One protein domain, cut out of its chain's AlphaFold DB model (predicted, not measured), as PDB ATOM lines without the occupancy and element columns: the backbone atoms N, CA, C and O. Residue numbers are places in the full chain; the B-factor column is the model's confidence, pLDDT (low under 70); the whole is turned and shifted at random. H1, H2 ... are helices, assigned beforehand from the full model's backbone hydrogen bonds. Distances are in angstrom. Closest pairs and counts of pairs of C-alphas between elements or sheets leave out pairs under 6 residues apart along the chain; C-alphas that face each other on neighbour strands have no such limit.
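What this domain is: This is residues 6 to 75 of the 232 residues of the protein "Transglycosylase SLT domain-containing protein" of Rhodococcus sp. (UniProt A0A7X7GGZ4). Four helices make an open zigzag, each touching just its neighbours along the chain: short H1 meets the side of H2, H3 crosses near the last residues of H2, and H4 crosses H3. A wide loop, residues 12 to 25, joins H1 to H2, and residues 68 to 75 stick out. The 70 printed residues, all helix in class, are only just compact, close to loose, with radius of gyration of the C-alphas 13.0 A and spans of 34 by 27 by 20 A.

Where its parts are: Find C-alpha 6 at (99.047, 98.795, 115.917), where H1, residues 6 to 11, begins. H2, residues 26 to 39, runs 19.9 A; H3, residues 45 to 56, 17.1 A; H4, residues 60 to 73, 20.2 A to C-alpha 73 at (122.342, 116.517, 120.512).

How they stand to each other: H1 touches H2 at residues 32 to 36 alone, about perpendicular at 79 degrees; closest C-alphas, Tyr 11 and Ser 32, 5.6 A. H2, with residues 37 to 38 alone, touches residues 49 to 53 of H3 at a steep tilt of 63 degrees, opposite ways; closest C-alphas, Leu 37 and Ala 52, 5.5 A. Residues 50 to 54 of H3 touch residues 60 to 66 of H4 at a steep tilt of 58 degrees, opposite ways; closest C-alphas, Leu 53 and Val 63, 5.2 A. H1 is apart from H3 and H4, and H2 from H4. Every O i to N i+4 pair is within hydrogen-bond range in H2, H3 and H4; in H1, 1 of 2.

The domain as a whole: The farthest C-alphas, Asp 19 and Trp 61, are 36.3 A apart. The printed part has no cut; H1 to H2 is a long link. Look for pLDDT under 70 at residues 46 and 59 to 75.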
ATOM      1  N   ALA A   6      99.022  99.441 117.233       74.81
ATOM      2  CA  ALA A   6      99.047  98.795 115.917       74.81
ATOM      3  C   ALA A   6     100.403  98.930 115.198       74.81
ATOM      4  O   ALA A   6     100.864  97.989 114.558       74.81
ATOM      5  N   THR A   7     101.061 100.082 115.327       78.19
ATOM      6  CA  THR A   7     102.404 100.301 114.777       78.19
ATOM      7  C   THR A   7     103.437  99.483 115.553       78.19
ATOM      8  O   THR A   7     104.316  98.877 114.948       78.19
ATOM      9  N   PHE A   8     103.307  99.400 116.879       83.19
ATOM     10  CA  PHE A   8     104.210  98.597 117.705       83.19
ATOM     11  C   PHE A   8     104.094  97.097 117.405       83.19
ATOM     12  O   PHE A   8     105.104  96.413 117.348       83.19
ATOM     13  N   THR A   9     102.898  96.580 117.109       84.31
ATOM     14  CA  THR A   9     102.737  95.178 116.678       84.31
ATOM     15  C   THR A   9     103.527  94.851 115.406       84.31
ATOM     16  O   THR A   9     103.984  93.725 115.247       84.31
ATOM     17  N   GLN A  10     103.686  95.815 114.494       85.31
ATOM     18  CA  GLN A  10     104.372  95.592 113.220       85.31
ATOM     19  C   GLN A  10     105.891  95.796 113.303       85.31
ATOM     20  O   GLN A  10     106.630  95.129 112.584       85.31
ATOM     21  N   TYR A  11     106.352  96.721 114.147       89.81
ATOM     22  CA  TYR A  11     107.758  97.145 114.189       89.81
ATOM     23  C   TYR A  11     108.442  96.903 115.539       89.81
ATOM     24  O   TYR A  11     109.598  97.293 115.700       89.81
ATOM     25  N   GLY A  12     107.740  96.280 116.487       90.19
ATOM     26  CA  GLY A  12     108.237  95.940 117.814       90.19
ATOM     27  C   GLY A  12     109.485  95.063 117.751       90.19
ATOM     28  O   GLY A  12     109.510  94.069 117.027       90.19
ATOM     29  N   THR A  13     110.497  95.433 118.524       92.88
ATOM     30  CA  THR A  13     111.770  94.721 118.643       92.88
ATOM     31  C   THR A  13     112.075  94.526 120.123       92.88
ATOM     32  O   THR A  13     112.042  95.505 120.865       92.88
ATOM     33  N   ASP A  14     112.384  93.291 120.522       91.31
ATOM     34  CA  ASP A  14     112.993  92.973 121.820       91.31
ATOM     35  C   ASP A  14     114.419  93.548 121.830       91.31
ATOM     36  O   ASP A  14     115.296  93.112 121.075       91.31
ATOM     37  N   GLY A  15     114.591  94.634 122.574       88.81
ATOM     38  CA  GLY A  15     115.800  95.442 122.598       88.81
ATOM     39  C   GLY A  15     116.749  95.092 123.741       88.81
ATOM     40  O   GLY A  15     117.916  95.483 123.668       88.81
ATOM     41  N   ASP A  16     116.284  94.395 124.782       91.69
ATOM     42  CA  ASP A  16     117.105  93.974 125.927       91.69
ATOM     43  C   ASP A  16     117.364  92.457 126.006       91.69
ATOM     44  O   ASP A  16     118.243  92.036 126.764       91.69
ATOM     45  N   GLY A  17     116.730  91.666 125.139       92.31
ATOM     46  CA  GLY A  17     116.975  90.239 124.951       92.31
ATOM     47  C   GLY A  17     116.279  89.356 125.984       92.31
ATOM     48  O   GLY A  17     116.821  88.299 126.324       92.31
ATOM     49  N   ASP A  18     115.134  89.791 126.515       93.12
ATOM     50  CA  ASP A  18     114.343  89.052 127.506       93.12
ATOM     51  C   ASP A  18     113.273  88.117 126.893       93.12
ATOM     52  O   ASP A  18     112.460  87.534 127.618       93.12
ATOM     53  N   ASP A  19     113.319  87.933 125.567       92.12
ATOM     54  CA  ASP A  19     112.376  87.188 124.725       92.12
ATOM     55  C   ASP A  19     110.978  87.840 124.628       92.12
ATOM     56  O   ASP A  19     110.000  87.194 124.218       92.12
ATOM     57  N   ARG A  20     110.848  89.132 124.965       90.06
ATOM     58  CA  ARG A  20     109.594  89.888 124.891       90.06
ATOM     59  C   ARG A  20     109.811  91.296 124.323       90.06
ATOM     60  O   ARG A  20     110.716  92.012 124.690       90.06
ATOM     61  N   ALA A  21     108.900  91.734 123.451       88.88
ATOM     62  CA  ALA A  21     108.823  93.135 123.029       88.88
ATOM     63  C   ALA A  21     107.704  93.860 123.795       88.88
ATOM     64  O   ALA A  21     106.518  93.569 123.603       88.88
ATOM     65  N   ASP A  22     108.066  94.815 124.649       88.38
ATOM     66  CA  ASP A  22     107.163  95.619 125.469       88.38
ATOM     67  C   ASP A  22     107.286  97.120 125.154       88.38
ATOM     68  O   ASP A  22     108.327  97.750 125.316       88.38
ATOM     69  N   ILE A  23     106.174  97.742 124.757       82.50
ATOM     70  CA  ILE A  23     106.111  99.177 124.438       82.50
ATOM     71  C   ILE A  23     106.431 100.085 125.637       82.50
ATOM     72  O   ILE A  23     106.720 101.267 125.463       82.50
ATOM     73  N   HIS A  24     106.355  99.563 126.862       83.31
ATOM     74  CA  HIS A  24     106.689 100.289 128.081       83.31
ATOM     75  C   HIS A  24     108.139 100.066 128.528       83.31
ATOM     76  O   HIS A  24     108.602 100.771 129.427       83.31
ATOM     77  N   ASN A  25     108.863  99.133 127.900       88.94
ATOM     78  CA  ASN A  25     110.296  98.969 128.091       88.94
ATOM     79  C   ASN A  25     111.053 100.000 127.234       88.94
ATOM     80  O   ASN A  25     110.748 100.232 126.059       88.94
ATOM     81  N   ASN A  26     112.043 100.652 127.842       84.69
ATOM     82  CA  ASN A  26     112.840 101.677 127.178       84.69
ATOM     83  C   ASN A  26     113.714 101.104 126.053       84.69
ATOM     84  O   ASN A  26     113.798 101.725 124.993       84.69
ATOM     85  N   ALA A  27     114.363  99.956 126.270       86.12
ATOM     86  CA  ALA A  27     115.218  99.314 125.277       86.12
ATOM     87  C   ALA A  27     114.389  98.906 124.055       86.12
ATOM     88  O   ALA A  27     114.672  99.354 122.942       86.12
ATOM     89  N   ASP A  28     113.287  98.196 124.275       89.06
ATOM     90  CA  ASP A  28     112.381  97.766 123.210       89.06
ATOM     91  C   ASP A  28     111.816  98.954 122.443       89.06
ATOM     92  O   ASP A  28     111.799  98.971 121.214       89.06
ATOM     93  N   SER A  29     111.418 100.016 123.147       83.88
ATOM     94  CA  SER A  29     110.931 101.249 122.526       83.88
ATOM     95  C   SER A  29     111.966 101.909 121.613       83.88
ATOM     96  O   SER A  29     111.603 102.436 120.556       83.88
ATOM     97  N   ILE A  30     113.243 101.912 122.006       83.62
ATOM     98  CA  ILE A  30     114.343 102.499 121.227       83.62
ATOM     99  C   ILE A  30     114.639 101.641 119.993       83.62
ATOM    100  O   ILE A  30     114.738 102.168 118.883       83.62
ATOM    101  N   PHE A  31     114.735 100.325 120.157       89.62
ATOM    102  CA  PHE A  31     115.015  99.417 119.045       89.62
ATOM    103  C   PHE A  31     113.844  99.332 118.059       89.62
ATOM    104  O   PHE A  31     114.057  99.336 116.845       89.62
ATOM    105  N   SER A  32     112.607  99.363 118.551       90.88
ATOM    106  CA  SER A  32     111.400  99.446 117.718       90.88
ATOM    107  C   SER A  32     111.348 100.764 116.939       90.88
ATOM    108  O   SER A  32     110.968 100.793 115.767       90.88
ATOM    109  N   ALA A  33     111.780 101.867 117.562       86.94
ATOM    110  CA  ALA A  33     111.916 103.167 116.908       86.94
ATOM    111  C   ALA A  33     112.918 103.133 115.751       86.94
ATOM    112  O   ALA A  33     112.598 103.593 114.653       86.94
ATOM    113  N   ALA A  34     114.092 102.544 115.974       88.12
ATOM    114  CA  ALA A  34     115.095 102.363 114.934       88.12
ATOM    115  C   ALA A  34     114.566 101.484 113.787       88.12
ATOM    116  O   ALA A  34     114.651 101.885 112.628       88.12
ATOM    117  N   ASN A  35     113.943 100.343 114.106       92.81
ATOM    118  CA  ASN A  35     113.365  99.427 113.122       92.81
ATOM    119  C   ASN A  35     112.316 100.120 112.234       92.81
ATOM    120  O   ASN A  35     112.392 100.065 111.006       92.81
ATOM    121  N   TYR A  36     111.388 100.856 112.852       91.75
ATOM    122  CA  TYR A  36     110.387 101.649 112.140       91.75
ATOM    123  C   TYR A  36     111.023 102.670 111.182       91.75
ATOM    124  O   TYR A  36     110.623 102.772 110.019       91.75
ATOM    125  N   LEU A  37     112.008 103.441 111.654       89.50
ATOM    126  CA  LEU A  37     112.651 104.485 110.852       89.50
ATOM    127  C   LEU A  37     113.445 103.882 109.686       89.50
ATOM    128  O   LEU A  37     113.354 104.378 108.561       89.50
ATOM    129  N   THR A  38     114.158 102.776 109.913       92.25
ATOM    130  CA  THR A  38     114.852 102.021 108.860       92.25
ATOM    131  C   THR A  38     113.878 101.498 107.811       92.25
ATOM    132  O   THR A  38     114.088 101.748 106.624       92.25
ATOM    133  N   ALA A  39     112.780 100.863 108.227       91.50
ATOM    134  CA  ALA A  39     111.736 100.395 107.315       91.50
ATOM    135  C   ALA A  39     111.071 101.546 106.537       91.50
ATOM    136  O   ALA A  39     110.680 101.380 105.383       91.50
ATOM    137  N   SER A  40     110.999 102.734 107.143       89.94
ATOM    138  CA  SER A  40     110.460 103.951 106.525       89.94
ATOM    139  C   SER A  40     111.463 104.688 105.622       89.94
ATOM    140  O   SER A  40     111.122 105.716 105.034       89.94
ATOM    141  N   GLY A  41     112.687 104.165 105.469       91.31
ATOM    142  CA  GLY A  41     113.684 104.658 104.518       91.31
ATOM    143  C   GLY A  41     114.645 105.718 105.058       91.31
ATOM    144  O   GLY A  41     115.247 106.427 104.254       91.31
ATOM    145  N   VAL A  42     114.834 105.818 106.382       88.62
ATOM    146  CA  VAL A  42     115.732 106.811 107.020       88.62
ATOM    147  C   VAL A  42     117.179 106.750 106.496       88.62
ATOM    148  O   VAL A  42     117.899 107.737 106.554       88.62
ATOM    149  N   THR A  43     117.608 105.610 105.948       90.56
ATOM    150  CA  THR A  43     118.964 105.393 105.414       90.56
ATOM    151  C   THR A  43     119.173 105.934 103.997       90.56
ATOM    152  O   THR A  43     120.300 105.934 103.507       90.56
ATOM    153  N   ALA A  44     118.127 106.423 103.326       87.44
ATOM    154  CA  ALA A  44     118.195 106.942 101.958       87.44
ATOM    155  C   ALA A  44     118.645 108.420 101.891       87.44
ATOM    156  O   ALA A  44     118.054 109.218 101.163       87.44
ATOM    157  N   GLY A  45     119.673 108.787 102.665       76.44
ATOM    158  CA  GLY A  45     120.166 110.165 102.773       76.44
ATOM    159  C   GLY A  45     119.170 111.119 103.441       76.44
ATOM    160  O   GLY A  45     118.182 110.687 104.034       76.44
ATOM    161  N   GLU A  46     119.417 112.426 103.342       69.25
ATOM    162  CA  GLU A  46     118.617 113.466 104.015       69.25
ATOM    163  C   GLU A  46     117.121 113.402 103.653       69.25
ATOM    164  O   GLU A  46     116.260 113.456 104.534       69.25
ATOM    165  N   ASP A  47     116.797 113.175 102.376       71.50
ATOM    166  CA  ASP A  47     115.414 112.995 101.910       71.50
ATOM    167  C   ASP A  47     114.754 111.738 102.491       71.50
ATOM    168  O   ASP A  47     113.543 111.711 102.735       71.50
ATOM    169  N   GLY A  48     115.536 110.677 102.710       79.56
ATOM    170  CA  GLY A  48     115.093 109.465 103.392       79.56
ATOM    171  C   GLY A  48     114.733 109.732 104.850       79.56
ATOM    172  O   GLY A  48     113.667 109.316 105.310       79.56
ATOM    173  N   VAL A  49     115.571 110.501 105.553       81.44
ATOM    174  CA  VAL A  49     115.330 110.897 106.947       81.44
ATOM    175  C   VAL A  49     114.033 111.693 107.070       81.44
ATOM    176  O   VAL A  49     113.170 111.351 107.880       81.44
ATOM    177  N   ARG A  50     113.848 112.712 106.222       81.38
ATOM    178  CA  ARG A  50     112.632 113.541 106.236       81.38
ATOM    179  C   ARG A  50     111.374 112.714 105.974       81.38
ATOM    180  O   ARG A  50     110.382 112.848 106.687       81.38
ATOM    181  N   ARG A  51     111.421 111.814 104.988       82.00
ATOM    182  CA  ARG A  51     110.295 110.940 104.630       82.00
ATOM    183  C   ARG A  51     109.932 109.964 105.748       82.00
ATOM    184  O   ARG A  51     108.747 109.756 105.995       82.00
ATOM    185  N   ALA A  52     110.927 109.397 106.429       87.00
ATOM    186  CA  ALA A  52     110.716 108.461 107.529       87.00
ATOM    187  C   ALA A  52     110.046 109.130 108.738       87.00
ATOM    188  O   ALA A  52     109.091 108.593 109.304       87.00
ATOM    189  N   LEU A  53     110.490 110.341 109.086       83.62
ATOM    190  CA  LEU A  53     109.873 111.148 110.138       83.62
ATOM    191  C   LEU A  53     108.450 111.585 109.757       83.62
ATOM    192  O   LEU A  53     107.544 111.508 110.585       83.62
ATOM    193  N   PHE A  54     108.221 111.962 108.492       77.62
ATOM    194  CA  PHE A  54     106.888 112.334 108.005       77.62
ATOM    195  C   PHE A  54     105.926 111.138 107.976       77.62
ATOM    196  O   PHE A  54     104.725 111.276 108.194       77.62
ATOM    197  N   ALA A  55     106.430 109.934 107.697       84.56
ATOM    198  CA  ALA A  55     105.624 108.721 107.759       84.56
ATOM    199  C   ALA A  55     105.127 108.454 109.189       84.56
ATOM    200  O   ALA A  55     103.992 108.010 109.356       84.56
ATOM    201  N   TYR A  56     105.965 108.743 110.195       82.12
ATOM    202  CA  TYR A  56     105.641 108.576 111.615       82.12
ATOM    203  C   TYR A  56     104.568 109.561 112.078       82.12
ATOM    204  O   TYR A  56     103.563 109.177 112.675       82.12
ATOM    205  N   ASN A  57     104.772 110.837 111.771       72.06
ATOM    206  CA  ASN A  57     103.821 111.897 112.044       72.06
ATOM    207  C   ASN A  57     103.704 112.719 110.764       72.06
ATOM    208  O   ASN A  57     104.686 113.315 110.327       72.06
ATOM    209  N   ARG A  58     102.512 112.701 110.150       76.81
ATOM    210  CA  ARG A  58     102.189 113.268 108.824       76.81
ATOM    211  C   ARG A  58     102.193 114.798 108.806       76.81
ATOM    212  O   ARG A  58     101.319 115.421 108.206       76.81
ATOM    213  N   ALA A  59     103.142 115.402 109.501       56.31
ATOM    214  CA  ALA A  59     103.248 116.824 109.674       56.31
ATOM    215  C   ALA A  59     104.710 117.263 109.586       56.31
ATOM    216  O   ALA A  59     105.561 116.841 110.368       56.31
ATOM    217  N   ASP A  60     104.992 118.162 108.648       51.12
ATOM    218  CA  ASP A  60     106.344 118.668 108.404       51.12
ATOM    219  C   ASP A  60     106.944 119.406 109.609       51.12
ATOM    220  O   ASP A  60     108.162 119.411 109.780       51.12
ATOM    221  N   TRP A  61     106.108 119.984 110.482       52.19
ATOM    222  CA  TRP A  61     106.575 120.610 111.725       52.19
ATOM    223  C   TRP A  61     107.273 119.593 112.637       52.19
ATOM    224  O   TRP A  61     108.336 119.888 113.170       52.19
ATOM    225  N   TYR A  62     106.732 118.377 112.739       56.06
ATOM    226  CA  TYR A  62     107.291 117.313 113.570       56.06
ATOM    227  C   TYR A  62     108.624 116.816 113.004       56.06
ATOM    228  O   TYR A  62     109.579 116.588 113.742       56.06
ATOM    229  N   VAL A  63     108.708 116.690 111.677       60.28
ATOM    230  CA  VAL A  63     109.943 116.305 110.975       60.28
ATOM    231  C   VAL A  63     111.073 117.284 111.274       60.28
ATOM    232  O   VAL A  63     112.192 116.872 111.570       60.28
ATOM    233  N   ASN A  64     110.777 118.579 111.196       54.22
ATOM    234  CA  ASN A  64     111.765 119.625 111.425       54.22
ATOM    235  C   ASN A  64     112.197 119.693 112.897       54.22
ATOM    236  O   ASN A  64     113.384 119.859 113.159       54.22
ATOM    237  N   ASP A  65     111.266 119.502 113.834       55.94
ATOM    238  CA  ASP A  65     111.535 119.504 115.275       55.94
ATOM    239  C   ASP A  65     112.472 118.354 115.687       55.94
ATOM    240  O   ASP A  65     113.500 118.551 116.336       55.94
ATOM    241  N   VAL A  66     112.197 117.138 115.199       68.75
ATOM    242  CA  VAL A  66     113.061 115.976 115.460       68.75
ATOM    243  C   VAL A  66     114.459 116.167 114.864       68.75
ATOM    244  O   VAL A  66     115.450 115.840 115.518       68.75
ATOM    245  N   LEU A  67     114.566 116.714 113.649       64.88
ATOM    246  CA  LEU A  67     115.859 116.993 113.015       64.88
ATOM    247  C   LEU A  67     116.652 118.080 113.747       64.88
ATOM    248  O   LEU A  67     117.871 117.965 113.870       64.88
ATOM    249  N   TYR A  68     115.968 119.099 114.265       54.12
ATOM    250  CA  TYR A  68     116.575 120.138 115.085       54.12
ATOM    251  C   TYR A  68     117.212 119.547 116.346       54.12
ATOM    252  O   TYR A  68     118.413 119.717 116.571       54.12
ATOM    253  N   TYR A  69     116.438 118.798 117.141       57.28
ATOM    254  CA  TYR A  69     116.956 118.197 118.370       57.28
ATOM    255  C   TYR A  69     118.051 117.169 118.079       57.28
ATOM    256  O   TYR A  69     119.044 117.120 118.802       57.28
ATOM    257  N   ALA A  70     117.936 116.400 116.991       67.56
ATOM    258  CA  ALA A  70     118.993 115.490 116.555       67.56
ATOM    259  C   ALA A  70     120.314 116.231 116.270       67.56
ATOM    260  O   ALA A  70     121.377 115.772 116.685       67.56
ATOM    261  N   HIS A  71     120.256 117.398 115.620       55.69
ATOM    262  CA  HIS A  71     121.434 118.223 115.348       55.69
ATOM    263  C   HIS A  71     122.002 118.885 116.619       55.69
ATOM    264  O   HIS A  71     123.221 118.935 116.798       55.69
ATOM    265  N   ALA A  72     121.136 119.337 117.533       52.31
ATOM    266  CA  ALA A  72     121.536 119.894 118.827       52.31
ATOM    267  C   ALA A  72     122.242 118.848 119.711       52.31
ATOM    268  O   ALA A  72     123.308 119.117 120.265       52.31
ATOM    269  N   TYR A  73     121.703 117.627 119.794       57.94
ATOM    270  CA  TYR A  73     122.342 116.517 120.512       57.94
ATOM    271  C   TYR A  73     123.628 116.029 119.830       57.94
ATOM    272  O   TYR A  73     124.519 115.519 120.507       57.94
ATOM    273  N   GLY A  74     123.755 116.223 118.514       62.06
ATOM    274  CA  GLY A  74     124.958 115.925 117.733       62.06
ATOM    275  C   GLY A  74     126.120 116.912 117.920       62.06
ATOM    276  O   GLY A  74     127.186 116.689 117.348       62.06
ATOM    277  N   GLY A  75     125.947 117.981 118.709       45.25
ATOM    278  CA  GLY A  75     127.009 118.939 119.044       45.25
ATOM    279  C   GLY A  75     127.209 120.087 118.046       45.25
ATOM    280  O   GLY A  75     128.226 120.776 118.117       45.25
TER     281      GLY A  75